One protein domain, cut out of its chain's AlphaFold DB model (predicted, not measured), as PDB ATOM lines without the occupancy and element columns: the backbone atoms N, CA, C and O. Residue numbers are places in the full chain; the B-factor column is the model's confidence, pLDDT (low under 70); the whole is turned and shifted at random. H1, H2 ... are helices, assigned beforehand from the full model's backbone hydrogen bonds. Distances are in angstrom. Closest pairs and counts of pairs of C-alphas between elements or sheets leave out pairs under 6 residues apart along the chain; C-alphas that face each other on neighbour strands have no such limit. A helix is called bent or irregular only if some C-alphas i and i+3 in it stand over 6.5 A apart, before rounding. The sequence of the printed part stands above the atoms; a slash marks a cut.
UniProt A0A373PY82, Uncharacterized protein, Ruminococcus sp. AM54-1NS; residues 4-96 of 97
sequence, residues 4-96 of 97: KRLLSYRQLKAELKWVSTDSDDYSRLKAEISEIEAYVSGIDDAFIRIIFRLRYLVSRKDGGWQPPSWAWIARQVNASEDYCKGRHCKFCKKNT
ATOM      1  N   LYS A   4      33.181 -21.672 -27.523       91.62
ATOM      2  CA  LYS A   4      31.728 -21.683 -27.783       91.62
ATOM      3  C   LYS A   4      31.440 -21.847 -29.277       91.62
ATOM      4  O   LYS A   4      30.599 -22.660 -29.643       91.62
ATOM      5  N   ARG A   5      32.189 -21.142 -30.132       92.94
ATOM      6  CA  ARG A   5      32.035 -21.224 -31.590       92.94
ATOM      7  C   ARG A   5      32.520 -22.557 -32.166       92.94
ATOM      8  O   ARG A   5      31.870 -23.130 -33.026       92.94
ATOM      9  N   LEU A   6      33.597 -23.132 -31.632       93.25
ATOM     10  CA  LEU A   6      34.008 -24.495 -31.999       93.25
ATOM     11  C   LEU A   6      32.942 -25.548 -31.645       93.25
ATOM     12  O   LEU A   6      32.768 -26.527 -32.368       93.25
ATOM     13  N   LEU A   7      32.227 -25.359 -30.532       91.88
ATOM     14  CA  LEU A   7      31.147 -26.255 -30.109       91.88
ATOM     15  C   LEU A   7      29.885 -26.119 -30.974       91.88
ATOM     16  O   LEU A   7      29.172 -27.110 -31.126       91.88
ATOM     17  N   SER A   8      29.625 -24.950 -31.569       91.94
ATOM     18  CA  SER A   8      28.450 -24.740 -32.425       91.94
ATOM     19  C   SER A   8      28.579 -25.372 -33.810       91.94
ATOM     20  O   SER A   8      27.565 -25.557 -34.471       91.94
ATOM     21  N   TYR A   9      29.781 -25.770 -34.247       93.62
ATOM     22  CA  TYR A   9      30.022 -26.323 -35.588       93.62
ATOM     23  C   TYR A   9      29.014 -27.401 -36.015       93.62
ATOM     24  O   TYR A   9      28.485 -27.359 -37.123       93.62
ATOM     25  N   ARG A  10      28.721 -28.367 -35.133       89.94
ATOM     26  CA  ARG A  10      27.779 -29.450 -35.453       89.94
ATOM     27  C   ARG A  10      26.367 -28.916 -35.655       89.94
ATOM     28  O   ARG A  10      25.728 -29.312 -36.623       89.94
ATOM     29  N   GLN A  11      25.929 -28.007 -34.781       90.31
ATOM     30  CA  GLN A  11      24.641 -27.322 -34.892       90.31
ATOM     31  C   GLN A  11      24.543 -26.566 -36.216       90.31
ATOM     32  O   GLN A  11      23.605 -26.809 -36.965       90.31
ATOM     33  N   LEU A  12      25.562 -25.772 -36.555       92.75
ATOM     34  CA  LEU A  12      25.623 -25.034 -37.818       92.75
ATOM     35  C   LEU A  12      25.533 -25.972 -39.031       92.75
ATOM     36  O   LEU A  12      24.748 -25.734 -39.943       92.75
ATOM     37  N   LYS A  13      26.286 -27.084 -39.042       91.56
ATOM     38  CA  LYS A  13      26.228 -28.086 -40.127       91.56
ATOM     39  C   LYS A  13      24.856 -28.732 -40.268       91.56
ATOM     40  O   LYS A  13      24.509 -29.152 -41.367       91.56
ATOM     41  N   ALA A  14      24.121 -28.900 -39.176       90.12
ATOM     42  CA  ALA A  14      22.791 -29.475 -39.236       90.12
ATOM     43  C   ALA A  14      21.747 -28.449 -39.660       90.12
ATOM     44  O   ALA A  14      20.917 -28.782 -40.494       90.12
ATOM     45  N   GLU A  15      21.824 -27.219 -39.154       92.12
ATOM     46  CA  GLU A  15      20.989 -26.097 -39.589       92.12
ATOM     47  C   GLU A  15      21.127 -25.880 -41.098       92.12
ATOM     48  O   GLU A  15      20.126 -25.875 -41.805       92.12
ATOM     49  N   LEU A  16      22.360 -25.879 -41.616       93.69
ATOM     50  CA  LEU A  16      22.648 -25.746 -43.047       93.69
ATOM     51  C   LEU A  16      21.908 -26.780 -43.921       93.69
ATOM     52  O   LEU A  16      21.626 -26.494 -45.078       93.69
ATOM     53  N   LYS A  17      21.584 -27.977 -43.403       91.12
ATOM     54  CA  LYS A  17      20.843 -29.007 -44.163       91.12
ATOM     55  C   LYS A  17      19.369 -28.668 -44.374       91.12
ATOM     56  O   LYS A  17      18.751 -29.252 -45.257       91.12
ATOM     57  N   TRP A  18      18.810 -27.801 -43.536       92.19
ATOM     58  CA  TRP A  18      17.393 -27.434 -43.551       92.19
ATOM     59  C   TRP A  18      17.137 -26.093 -44.235       92.19
ATOM     60  O   TRP A  18      15.986 -25.748 -44.485       92.19
ATOM     61  N   VAL A  19      18.195 -25.339 -44.531       92.94
ATOM     62  CA  VAL A  19      18.106 -24.025 -45.160       92.94
ATOM     63  C   VAL A  19      18.253 -24.161 -46.679       92.94
ATOM     64  O   VAL A  19      19.100 -24.910 -47.165       92.94
ATOM     65  N   SER A  20      17.433 -23.420 -47.433       92.25
ATOM     66  CA  SER A  20      17.517 -23.370 -48.898       92.25
ATOM     67  C   SER A  20      18.880 -22.849 -49.352       92.25
ATOM     68  O   SER A  20      19.349 -21.832 -48.838       92.25
ATOM     69  N   THR A  21      19.487 -23.504 -50.343       92.19
ATOM     70  CA  THR A  21      20.823 -23.166 -50.866       92.19
ATOM     71  C   THR A  21      20.942 -21.741 -51.388       92.19
ATOM     72  O   THR A  21      22.032 -21.176 -51.350       92.19
ATOM     73  N   ASP A  22      19.829 -21.160 -51.828       90.88
ATOM     74  CA  ASP A  22      19.793 -19.851 -52.485       90.88
ATOM     75  C   ASP A  22      19.483 -18.709 -51.504       90.88
ATOM     76  O   ASP A  22      19.253 -17.574 -51.909       90.88
ATOM     77  N   SER A  23      19.444 -19.005 -50.202       93.88
ATOM     78  CA  SER A  23      19.150 -18.016 -49.163       93.88
ATOM     79  C   SER A  23      20.409 -17.376 -48.574       93.88
ATOM     80  O   SER A  23      21.481 -17.989 -48.492       93.88
ATOM     81  N   ASP A  24      20.251 -16.154 -48.067       94.25
ATOM     82  CA  ASP A  24      21.300 -15.448 -47.324       94.25
ATOM     83  C   ASP A  24      21.745 -16.231 -46.079       94.25
ATOM     84  O   ASP A  24      22.935 -16.277 -45.758       94.25
ATOM     85  N   ASP A  25      20.812 -16.920 -45.415       93.50
ATOM     86  CA  ASP A  25      21.112 -17.771 -44.262       93.50
ATOM     87  C   ASP A  25      22.034 -18.936 -44.624       93.50
ATOM     88  O   ASP A  25      22.966 -19.235 -43.876       93.50
ATOM     89  N   TYR A  26      21.842 -19.564 -45.787       95.38
ATOM     90  CA  TYR A  26      22.740 -20.621 -46.247       95.38
ATOM     91  C   TYR A  26      24.160 -20.091 -46.455       95.38
ATOM     92  O   TYR A  26      25.129 -20.702 -45.993       95.38
ATOM     93  N   SER A  27      24.290 -18.927 -47.095       95.00
ATOM     94  CA  SER A  27      25.585 -18.277 -47.321       95.00
ATOM     95  C   SER A  27      26.275 -17.912 -46.005       95.00
ATOM     96  O   SER A  27      27.456 -18.225 -45.821       95.00
ATOM     97  N   ARG A  28      25.531 -17.339 -45.052       95.88
ATOM     98  CA  ARG A  28      26.027 -17.013 -43.709       95.88
ATOM     99  C   ARG A  28      26.497 -18.261 -42.962       95.88
ATOM    100  O   ARG A  28      27.642 -18.310 -42.516       95.88
ATOM    101  N   LEU A  29      25.661 -19.298 -42.870       96.31
ATOM    102  CA  LEU A  29      26.004 -20.550 -42.186       96.31
ATOM    103  C   LEU A  29      27.228 -21.218 -42.819       96.31
ATOM    104  O   LEU A  29      28.118 -21.690 -42.107       96.31
ATOM    105  N   LYS A  30      27.316 -21.230 -44.153       96.56
ATOM    106  CA  LYS A  30      28.462 -21.787 -44.879       96.56
ATOM    107  C   LYS A  30      29.748 -21.017 -44.581       96.56
ATOM    108  O   LYS A  30      30.786 -21.655 -44.386       96.56
ATOM    109  N   ALA A  31      29.693 -19.687 -44.496       96.12
ATOM    110  CA  ALA A  31      30.833 -18.862 -44.104       96.12
ATOM    111  C   ALA A  31      31.276 -19.167 -42.663       96.12
ATOM    112  O   ALA A  31      32.449 -19.456 -42.429       96.12
ATOM    113  N   GLU A  32      30.339 -19.224 -41.713       96.06
ATOM    114  CA  GLU A  32      30.648 -19.532 -40.312       96.06
ATOM    115  C   GLU A  32      31.278 -20.921 -40.129       96.06
ATOM    116  O   GLU A  32      32.233 -21.085 -39.363       96.06
ATOM    117  N   ILE A  33      30.761 -21.922 -40.844       96.31
ATOM    118  CA  ILE A  33      31.311 -23.280 -40.882       96.31
ATOM    119  C   ILE A  33      32.727 -23.265 -41.463       96.31
ATOM    120  O   ILE A  33      33.629 -23.865 -40.876       96.31
ATOM    121  N   SER A  34      32.927 -22.559 -42.577       96.94
ATOM    122  CA  SER A  34      34.222 -22.473 -43.260       96.94
ATOM    123  C   SER A  34      35.278 -21.802 -42.383       96.94
ATOM    124  O   SER A  34      36.406 -22.278 -42.318       96.94
ATOM    125  N   GLU A  35      34.920 -20.758 -41.629       97.38
ATOM    126  CA  GLU A  35      35.825 -20.122 -40.662       97.38
ATOM    127  C   GLU A  35      36.287 -21.095 -39.567       97.38
ATOM    128  O   GLU A  35      37.453 -21.084 -39.162       97.38
ATOM    129  N   ILE A  36      35.391 -21.959 -39.083       96.75
ATOM    130  CA  ILE A  36      35.730 -22.972 -38.079       96.75
ATOM    131  C   ILE A  36      36.655 -24.043 -38.673       96.75
ATOM    132  O   ILE A  36      37.657 -24.404 -38.048       96.75
ATOM    133  N   GLU A  37      36.345 -24.541 -39.871       97.12
ATOM    134  CA  GLU A  37      37.170 -25.525 -40.581       97.12
ATOM    135  C   GLU A  37      38.568 -24.966 -40.893       97.12
ATOM    136  O   GLU A  37      39.572 -25.651 -40.660       97.12
ATOM    137  N   ALA A  38      38.647 -23.710 -41.342       97.56
ATOM    138  CA  ALA A  38      39.895 -23.007 -41.617       97.56
ATOM    139  C   ALA A  38      40.731 -22.822 -40.349       97.56
ATOM    140  O   ALA A  38      41.917 -23.146 -40.346       97.56
ATOM    141  N   TYR A  39      40.113 -22.389 -39.245       97.19
ATOM    142  CA  TYR A  39      40.807 -22.252 -37.966       97.19
ATOM    143  C   TYR A  39      41.431 -23.571 -37.503       97.19
ATOM    144  O   TYR A  39      42.602 -23.600 -37.134       97.19
ATOM    145  N   VAL A  40      40.668 -24.672 -37.522       97.19
ATOM    146  CA  VAL A  40      41.194 -25.983 -37.110       97.19
ATOM    147  C   VAL A  40      42.314 -26.429 -38.046       97.19
ATOM    148  O   VAL A  40      43.321 -26.952 -37.575       97.19
ATOM    149  N   SER A  41      42.168 -26.206 -39.353       96.75
ATOM    150  CA  SER A  41      43.186 -26.565 -40.348       96.75
ATOM    151  C   SER A  41      44.476 -25.753 -40.196       96.75
ATOM    152  O   SER A  41      45.551 -26.298 -40.430       96.75
ATOM    153  N   GLY A  42      44.377 -24.499 -39.746       96.69
ATOM    154  CA  GLY A  42      45.503 -23.596 -39.499       96.69
ATOM    155  C   GLY A  42      46.229 -23.797 -38.164       96.69
ATOM    156  O   GLY A  42      47.146 -23.045 -37.860       96.69
ATOM    157  N   ILE A  43      45.847 -24.778 -37.338       97.44
ATOM    158  CA  ILE A  43      46.621 -25.127 -36.137       97.44
ATOM    159  C   ILE A  43      47.941 -25.770 -36.575       97.44
ATOM    160  O   ILE A  43      47.907 -26.868 -37.121       97.44
ATOM    161  N   ASP A  44      49.086 -25.147 -36.281       96.62
ATOM    162  CA  ASP A  44      50.412 -25.627 -36.720       96.62
ATOM    163  C   ASP A  44      50.771 -27.019 -36.179       96.62
ATOM    164  O   ASP A  44      51.173 -27.917 -36.928       96.62
ATOM    165  N   ASP A  45      50.583 -27.228 -34.871       96.69
ATOM    166  CA  ASP A  45      50.878 -28.495 -34.200       96.69
ATOM    167  C   ASP A  45      49.947 -29.597 -34.729       96.69
ATOM    168  O   ASP A  45      48.745 -29.613 -34.451       96.69
ATOM    169  N   ALA A  46      50.519 -30.538 -35.484       96.75
ATOM    170  CA  ALA A  46      49.776 -31.606 -36.144       96.75
ATOM    171  C   ALA A  46      48.980 -32.478 -35.163       96.75
ATOM    172  O   ALA A  46      47.849 -32.866 -35.463       96.75
ATOM    173  N   PHE A  47      49.529 -32.749 -33.978       96.88
ATOM    174  CA  PHE A  47      48.850 -33.556 -32.970       96.88
ATOM    175  C   PHE A  47      47.652 -32.801 -32.382       96.88
ATOM    176  O   PHE A  47      46.549 -33.346 -32.292       96.88
ATOM    177  N   ILE A  48      47.828 -31.517 -32.054       97.38
ATOM    178  CA  ILE A  48      46.724 -30.663 -31.589       97.38
ATOM    179  C   ILE A  48      45.657 -30.520 -32.675       97.38
ATOM    180  O   ILE A  48      44.468 -30.646 -32.380       97.38
ATOM    181  N   ARG A  49      46.060 -30.310 -33.930       97.81
ATOM    182  CA  ARG A  49      45.152 -30.206 -35.077       97.81
ATOM    183  C   ARG A  49      44.274 -31.448 -35.213       97.81
ATOM    184  O   ARG A  49      43.058 -31.320 -35.358       97.81
ATOM    185  N   ILE A  50      44.857 -32.643 -35.098       97.50
ATOM    186  CA  ILE A  50      44.105 -33.908 -35.114       97.50
ATOM    187  C   ILE A  50      43.115 -33.963 -33.943       97.50
ATOM    188  O   ILE A  50      41.936 -34.245 -34.161       97.50
ATOM    189  N   ILE A  51      43.544 -33.627 -32.720       97.12
ATOM    190  CA  ILE A  51      42.653 -33.594 -31.548       97.12
ATOM    191  C   ILE A  51      41.470 -32.642 -31.773       97.12
ATOM    192  O   ILE A  51      40.327 -33.012 -31.505       97.12
ATOM    193  N   PHE A  52      41.714 -31.430 -32.276       97.19
ATOM    194  CA  PHE A  52      40.660 -30.450 -32.544       97.19
ATOM    195  C   PHE A  52      39.704 -30.933 -33.637       97.19
ATOM    196  O   PHE A  52      38.485 -30.846 -33.464       97.19
ATOM    197  N   ARG A  53      40.223 -31.521 -34.719       96.25
ATOM    198  CA  ARG A  53      39.396 -32.112 -35.779       96.25
ATOM    199  C   ARG A  53      38.483 -33.207 -35.227       96.25
ATOM    200  O   ARG A  53      37.279 -33.172 -35.473       96.25
ATOM    201  N   LEU A  54      39.021 -34.127 -34.427       95.25
ATOM    202  CA  LEU A  54      38.252 -35.200 -33.790       95.25
ATOM    203  C   LEU A  54      37.211 -34.657 -32.799       95.25
ATOM    204  O   LEU A  54      36.060 -35.090 -32.799       95.25
ATOM    205  N   ARG A  55      37.588 -33.684 -31.963       94.69
ATOM    206  CA  ARG A  55      36.708 -33.128 -30.926       94.69
ATOM    207  C   ARG A  55      35.553 -32.319 -31.518       94.69
ATOM    208  O   ARG A  55      34.421 -32.446 -31.043       94.69
ATOM    209  N   TYR A  56      35.805 -31.512 -32.546       94.19
ATOM    210  CA  TYR A  56      34.842 -30.515 -33.028       94.19
ATOM    211  C   TYR A  56      34.242 -30.833 -34.397       94.19
ATOM    212  O   TYR A  56      33.040 -30.655 -34.566       94.19
ATOM    213  N   LEU A  57      35.037 -31.340 -35.344       93.38
ATOM    214  CA  LEU A  57      34.619 -31.434 -36.747       93.38
ATOM    215  C   LEU A  57      34.070 -32.804 -37.145       93.38
ATOM    216  O   LEU A  57      33.288 -32.898 -38.088       93.38
ATOM    217  N   VAL A  58      34.467 -33.874 -36.451       88.31
ATOM    218  CA  VAL A  58      33.983 -35.221 -36.777       88.31
ATOM    219  C   VAL A  58      32.500 -35.359 -36.430       88.31
ATOM    220  O   VAL A  58      32.084 -35.147 -35.282       88.31
ATOM    221  N   SER A  59      31.717 -35.741 -37.441       77.25
ATOM    222  CA  SER A  59      30.321 -36.151 -37.307       77.25
ATOM    223  C   SER A  59      30.229 -37.447 -36.514       77.25
ATOM    224  O   SER A  59      30.933 -38.417 -36.803       77.25
ATOM    225  N   ARG A  60      29.342 -37.483 -35.521       73.19
ATOM    226  CA  ARG A  60      29.044 -38.718 -34.799       73.19
ATOM    227  C   ARG A  60      27.940 -39.487 -35.516       73.19
ATOM    228  O   ARG A  60      26.995 -38.886 -36.020       73.19
ATOM    229  N   LYS A  61      28.046 -40.818 -35.528       72.25
ATOM    230  CA  LYS A  61      27.017 -41.702 -36.103       72.25
ATOM    231  C   LYS A  61      25.687 -41.640 -35.343       72.25
ATOM    232  O   LYS A  61      24.650 -41.870 -35.942       72.25
ATOM    233  N   ASP A  62      25.727 -41.312 -34.054       73.12
ATOM    234  CA  ASP A  62      24.549 -41.196 -33.184       73.12
ATOM    235  C   ASP A  62      23.832 -39.837 -33.288       73.12
ATOM    236  O   ASP A  62      22.897 -39.584 -32.538       73.12
ATOM    237  N   GLY A  63      24.280 -38.939 -34.175       67.31
ATOM    238  CA  GLY A  63      23.694 -37.603 -34.321       67.31
ATOM    239  C   GLY A  63      23.907 -36.681 -33.112       67.31
ATOM    240  O   GLY A  63      23.354 -35.585 -33.080       67.31
ATOM    241  N   GLY A  64      24.714 -37.088 -32.125       74.50
ATOM    242  CA  GLY A  64      24.935 -36.315 -30.911       74.50
ATOM    243  C   GLY A  64      25.655 -34.989 -31.175       74.50
ATOM    244  O   GLY A  64      26.718 -34.947 -31.798       74.50
ATOM    245  N   TRP A  65      25.115 -33.900 -30.623       76.62
ATOM    246  CA  TRP A  65      25.733 -32.565 -30.664       76.62
ATOM    247  C   TRP A  65      26.976 -32.456 -29.779       76.62
ATOM    248  O   TRP A  65      27.862 -31.633 -30.017       76.62
ATOM    249  N   GLN A  66      27.043 -33.303 -28.750       81.81
ATOM    250  CA  GLN A  66      28.126 -33.285 -27.782       81.81
ATOM    251  C   GLN A  66      29.431 -33.805 -28.398       81.81
ATOM    252  O   GLN A  66      29.433 -34.822 -29.105       81.81
ATOM    253  N   PRO A  67      30.571 -33.161 -28.104       87.94
ATOM    254  CA  PRO A  67      31.865 -33.645 -28.556       87.94
ATOM    255  C   PRO A  67      32.149 -35.099 -28.129       87.94
ATOM    256  O   PRO A  67      31.759 -35.500 -27.029       87.94
ATOM    257  N   PRO A  68      32.879 -35.888 -28.940       91.19
ATOM    258  CA  PRO A  68      33.363 -37.211 -28.545       91.19
ATOM    259  C   PRO A  68      34.145 -37.170 -27.237       91.19
ATOM    260  O   PRO A  68      34.894 -36.221 -27.012       91.19
ATOM    261  N   SER A  69      34.000 -38.192 -26.389       93.25
ATOM    262  CA  SER A  69      34.736 -38.282 -25.121       93.25
ATOM    263  C   SER A  69      36.250 -38.301 -25.346       93.25
ATOM    264  O   SER A  69      36.731 -38.678 -26.418       93.25
ATOM    265  N   TRP A  70      37.018 -37.907 -24.330       96.25
ATOM    266  CA  TRP A  70      38.476 -37.940 -24.430       96.25
ATOM    267  C   TRP A  70      39.004 -39.368 -24.579       96.25
ATOM    268  O   TRP A  70      39.851 -39.575 -25.438       96.25
ATOM    269  N   ALA A  71      38.418 -40.356 -23.891       96.31
ATOM    270  CA  ALA A  71      38.689 -41.777 -24.120       96.31
ATOM    271  C   ALA A  71      38.511 -42.214 -25.586       96.31
ATOM    272  O   ALA A  71      39.247 -43.062 -26.090       96.31
ATOM    273  N   TRP A  72      37.506 -41.683 -26.292       94.75
ATOM    274  CA  TRP A  72      37.324 -41.991 -27.710       94.75
ATOM    275  C   TRP A  72      38.417 -41.345 -28.564       94.75
ATOM    276  O   TRP A  72      39.023 -42.031 -29.380       94.75
ATOM    277  N   ILE A  73      38.713 -40.061 -28.337       96.12
ATOM    278  CA  ILE A  73      39.757 -39.320 -29.067       96.12
ATOM    279  C   ILE A  73      41.127 -39.970 -28.861       96.12
ATOM    280  O   ILE A  73      41.834 -40.215 -29.831       96.12
ATOM    281  N   ALA A  74      41.462 -40.297 -27.616       97.06
ATOM    282  CA  ALA A  74      42.688 -40.967 -27.202       97.06
ATOM    283  C   ALA A  74      42.927 -42.270 -27.981       97.06
ATOM    284  O   ALA A  74      44.011 -42.477 -28.524       97.06
ATOM    285  N   ARG A  75      41.876 -43.089 -28.142       96.56
ATOM    286  CA  ARG A  75      41.917 -44.302 -28.974       96.56
ATOM    287  C   ARG A  75      42.195 -44.009 -30.449       96.56
ATOM    288  O   ARG A  75      42.915 -44.773 -31.072       96.56
ATOM    289  N   GLN A  76      41.649 -42.926 -31.008       95.75
ATOM    290  CA  GLN A  76      41.876 -42.578 -32.420       95.75
ATOM    291  C   GLN A  76      43.316 -42.131 -32.701       95.75
ATOM    292  O   GLN A  76      43.798 -42.300 -33.815       95.75
ATOM    293  N   VAL A  77      43.985 -41.536 -31.711       95.75
ATOM    294  CA  VAL A  77      45.343 -40.983 -31.861       95.75
ATOM    295  C   VAL A  77      46.420 -41.822 -31.174       95.75
ATOM    296  O   VAL A  77      47.559 -41.376 -31.083       95.75
ATOM    297  N   ASN A  78      46.059 -43.011 -30.683       96.38
ATOM    298  CA  ASN A  78      46.933 -43.924 -29.947       96.38
ATOM    299  C   ASN A  78      47.730 -43.232 -28.818       96.38
ATOM    300  O   ASN A  78      48.949 -43.356 -28.722       96.38
ATOM    301  N   ALA A  79      47.036 -42.460 -27.980       96.31
ATOM    302  CA  ALA A  79      47.616 -41.767 -26.828       96.31
ATOM    303  C   ALA A  79      46.722 -41.923 -25.591       96.31
ATOM    304  O   ALA A  79      45.611 -42.441 -25.685       96.31
ATOM    305  N   SER A  80      47.174 -41.458 -24.423       97.69
ATOM    306  CA  SER A  80      46.334 -41.459 -23.219       97.69
ATOM    307  C   SER A  80      45.296 -40.329 -23.234       97.69
ATOM    308  O   SER A  80      45.490 -39.272 -23.849       97.69
ATOM    309  N   GLU A  81      44.183 -40.543 -22.528       97.88
ATOM    310  CA  GLU A  81      43.123 -39.542 -22.349       97.88
ATOM    311  C   GLU A  81      43.657 -38.259 -21.701       97.88
ATOM    312  O   GLU A  81      43.447 -37.169 -22.244       97.88
ATOM    313  N   ASP A  82      44.405 -38.386 -20.604       97.88
ATOM    314  CA  ASP A  82      44.967 -37.237 -19.893       97.88
ATOM    315  C   ASP A  82      45.956 -36.455 -20.750       97.88
ATOM    316  O   ASP A  82      45.961 -35.223 -20.719       97.88
ATOM    317  N   TYR A  83      46.744 -37.145 -21.580       97.25
ATOM    318  CA  TYR A  83      47.653 -36.481 -22.505       97.25
ATOM    319  C   TYR A  83      46.884 -35.661 -23.546       97.25
ATOM    320  O   TYR A  83      47.170 -34.477 -23.735       97.25
ATOM    321  N   CYS A  84      45.857 -36.245 -24.172       97.81
ATOM    322  CA  CYS A  84      45.027 -35.545 -25.155       97.81
ATOM    323  C   CYS A  84      44.313 -34.335 -24.540       97.81
ATOM    324  O   CYS A  84      44.371 -33.227 -25.084       97.81
ATOM    325  N   LYS A  85      43.672 -34.531 -23.383       97.25
ATOM    326  CA  LYS A  85      42.956 -33.482 -22.648       97.25
ATOM    327  C   LYS A  85      43.909 -32.381 -22.188       97.25
ATOM    328  O   LYS A  85      43.618 -31.204 -22.383       97.25
ATOM    329  N   GLY A  86      45.062 -32.740 -21.629       97.38
ATOM    330  CA  GLY A  86      46.074 -31.795 -21.162       97.38
ATOM    331  C   GLY A  86      46.634 -30.941 -22.299       97.38
ATOM    332  O   GLY A  86      46.692 -29.715 -22.181       97.38
ATOM    333  N   ARG A  87      46.975 -31.567 -23.433       97.06
ATOM    334  CA  ARG A  87      47.447 -30.875 -24.642       97.06
ATOM    335  C   ARG A  87      46.391 -29.921 -25.200       97.06
ATOM    336  O   ARG A  87      46.710 -28.763 -25.470       97.06
ATOM    337  N   HIS A  88      45.136 -30.363 -25.292       97.19
ATOM    338  CA  HIS A  88      44.015 -29.514 -25.701       97.19
ATOM    339  C   HIS A  88      43.810 -28.324 -24.757       97.19
ATOM    340  O   HIS A  88      43.818 -27.180 -25.204       97.19
ATOM    341  N   CYS A  89      43.703 -28.565 -23.447       96.19
ATOM    342  CA  CYS A  89      43.491 -27.513 -22.457       96.19
ATOM    343  C   CYS A  89      44.638 -26.496 -22.436       96.19
ATOM    344  O   CYS A  89      44.381 -25.295 -22.339       96.19
ATOM    345  N   LYS A  90      45.893 -26.950 -22.546       96.62
ATOM    346  CA  LYS A  90      47.064 -26.066 -22.626       96.62
ATOM    347  C   LYS A  90      46.996 -25.178 -23.869       96.62
ATOM    348  O   LYS A  90      47.243 -23.978 -23.768       96.62
ATOM    349  N   PHE A  91      46.619 -25.747 -25.014       96.44
ATOM    350  CA  PHE A  91      46.435 -24.986 -26.246       96.44
ATOM    351  C   PHE A  91      45.299 -23.962 -26.126       96.44
ATOM    352  O   PHE A  91      45.500 -22.801 -26.479       96.44
ATOM    353  N   CYS A  92      44.140 -24.350 -25.580       94.62
ATOM    354  CA  CYS A  92      43.023 -23.427 -25.362       94.62
ATOM    355  C   CYS A  92      43.407 -22.254 -24.458       94.62
ATOM    356  O   CYS A  92      43.109 -21.117 -24.795       94.62
ATOM    357  N   LYS A  93      44.117 -22.514 -23.352       95.00
ATOM    358  CA  LYS A  93      44.587 -21.458 -22.442       95.00
ATOM    359  C   LYS A  93      45.544 -20.484 -23.129       95.00
ATOM    360  O   LYS A  93      45.401 -19.283 -22.952       95.00
ATOM    361  N   LYS A  94      46.500 -20.991 -23.916       93.94
ATOM    362  CA  LYS A  94      47.492 -20.153 -24.614       93.94
ATOM    363  C   LYS A  94      46.857 -19.246 -25.674       93.94
ATOM    364  O   LYS A  94      47.343 -18.145 -25.889       93.94
ATOM    365  N   ASN A  95      45.801 -19.719 -26.333       90.12
ATOM    366  CA  ASN A  95      45.141 -19.015 -27.438       90.12
ATOM    367  C   ASN A  95      43.819 -18.347 -27.026       90.12
ATOM    368  O   ASN A  95      43.045 -17.954 -27.895       90.12
ATOM    369  N   THR A  96      43.546 -18.258 -25.721       88.25
ATOM    370  CA  THR A  96      42.348 -17.609 -25.163       88.25
ATOM    371  C   THR A  96      41.039 -18.135 -25.780       88.25
ATOM    372  O   THR A  96      40.154 -17.368 -26.156       88.25
TER     373      THR A  96
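AT A GLANCE: This is residues 4 to 96 of the 97 residues of an uncharacterized protein of Ruminococcus sp. AM54-1NS (UniProt A0A373PY82). This is an elongated group of five helices, with H3 in the middle: H1 and H2 run opposite ways at one end of the long axis, their link making the tip, and H5 crosses H3 nearly at a right angle at the other end, where the short H4 also sits. H2 and H3 form a helical hairpin that overlaps only in part, and a long loop, residues 58 to 69, joins H3 to H4. The printed part has 93 residues with five named helices, in the order H1 H2 H3 H4 H5, and no named strand; its class is all helix. It is only just compact, close to loose, with a radius of gyration of the C-alphas of 14.4 A, and the C-alphas span 44 by 29 by 18 A.

HOW THE PARTS SIT: Start at H1, residues 4 to 15, which touches H2, residues 24 to 41, at a steep tilt of 47 degrees, opposite ways; look at the C-alphas of Tyr 9 and Ile 33, the closest, 6.2 A apart. On H2, residues 29 to 36 alone touch H1. Next find the hub, H3, residues 46 to 57, which touches the four other helices. Residues 37 to 41 of H2 alone touch H3, at a shallow tilt of 29 degrees, opposite ways, and the two form a hairpin; their closest C-alphas, of Val 40 and Arg 49, are 6.1 A apart. Residues 6 to 10 of H1 alone touch residues 56 to 57 of H3, at a steep tilt of 49 degrees, the same way, closest at the C-alphas of Leu 6 and Tyr 56, 6.2 A. H4, residues 70 to 76, only just touches H3, with 3 pairs of C-alphas within 8 A, the closest being Leu 54 and Ile 73 at 6.4 A. H5, residues 81 to 94, is about perpendicular to H3, at 87 degrees, and touches it, closest at the C-alphas of Ile 48 and His 88, 6.6 A. H4 and H5 touch at 74 degrees, about perpendicular, closest at the C-alphas of Ala 74 and Glu 81, 5.1 A. H1 and H2 are each apart from H4 and H5. In H2, H3, H4 and H5 every O i to N i+4 pair is within hydrogen-bond range; in H1, 5 of 8 are.

IN THESE COORDINATES: Find C-alpha 4 at (31.728, -21.683, -27.783); from there H1 runs 16.6 A to C-alpha 15, and it is irregular, with C-alphas 7 and 10 lying 7.1 A apart. H2 begins at C-alpha 24 and is the longest helix, 25.5 A. H3 is 15.2 A long and neither bent nor irregular, but only just: C-alphas 54 and 57 are 6.0 A apart. H4 is 9.8 A long, and H5 runs 20.0 A to C-alpha 94 at (47.492, -20.153, -24.614).

THE WHOLE: The C-alphas of Asp 22 and Ser 80, the two farthest apart, are 45.0 A from each other. The printed part has no cut; the link from H3 to H4 is long, and those from H2 to H3 and H4 to H5 are tight. The mean pLDDT of the printed part is 93.1, and one residue, Gly 63, is under 70.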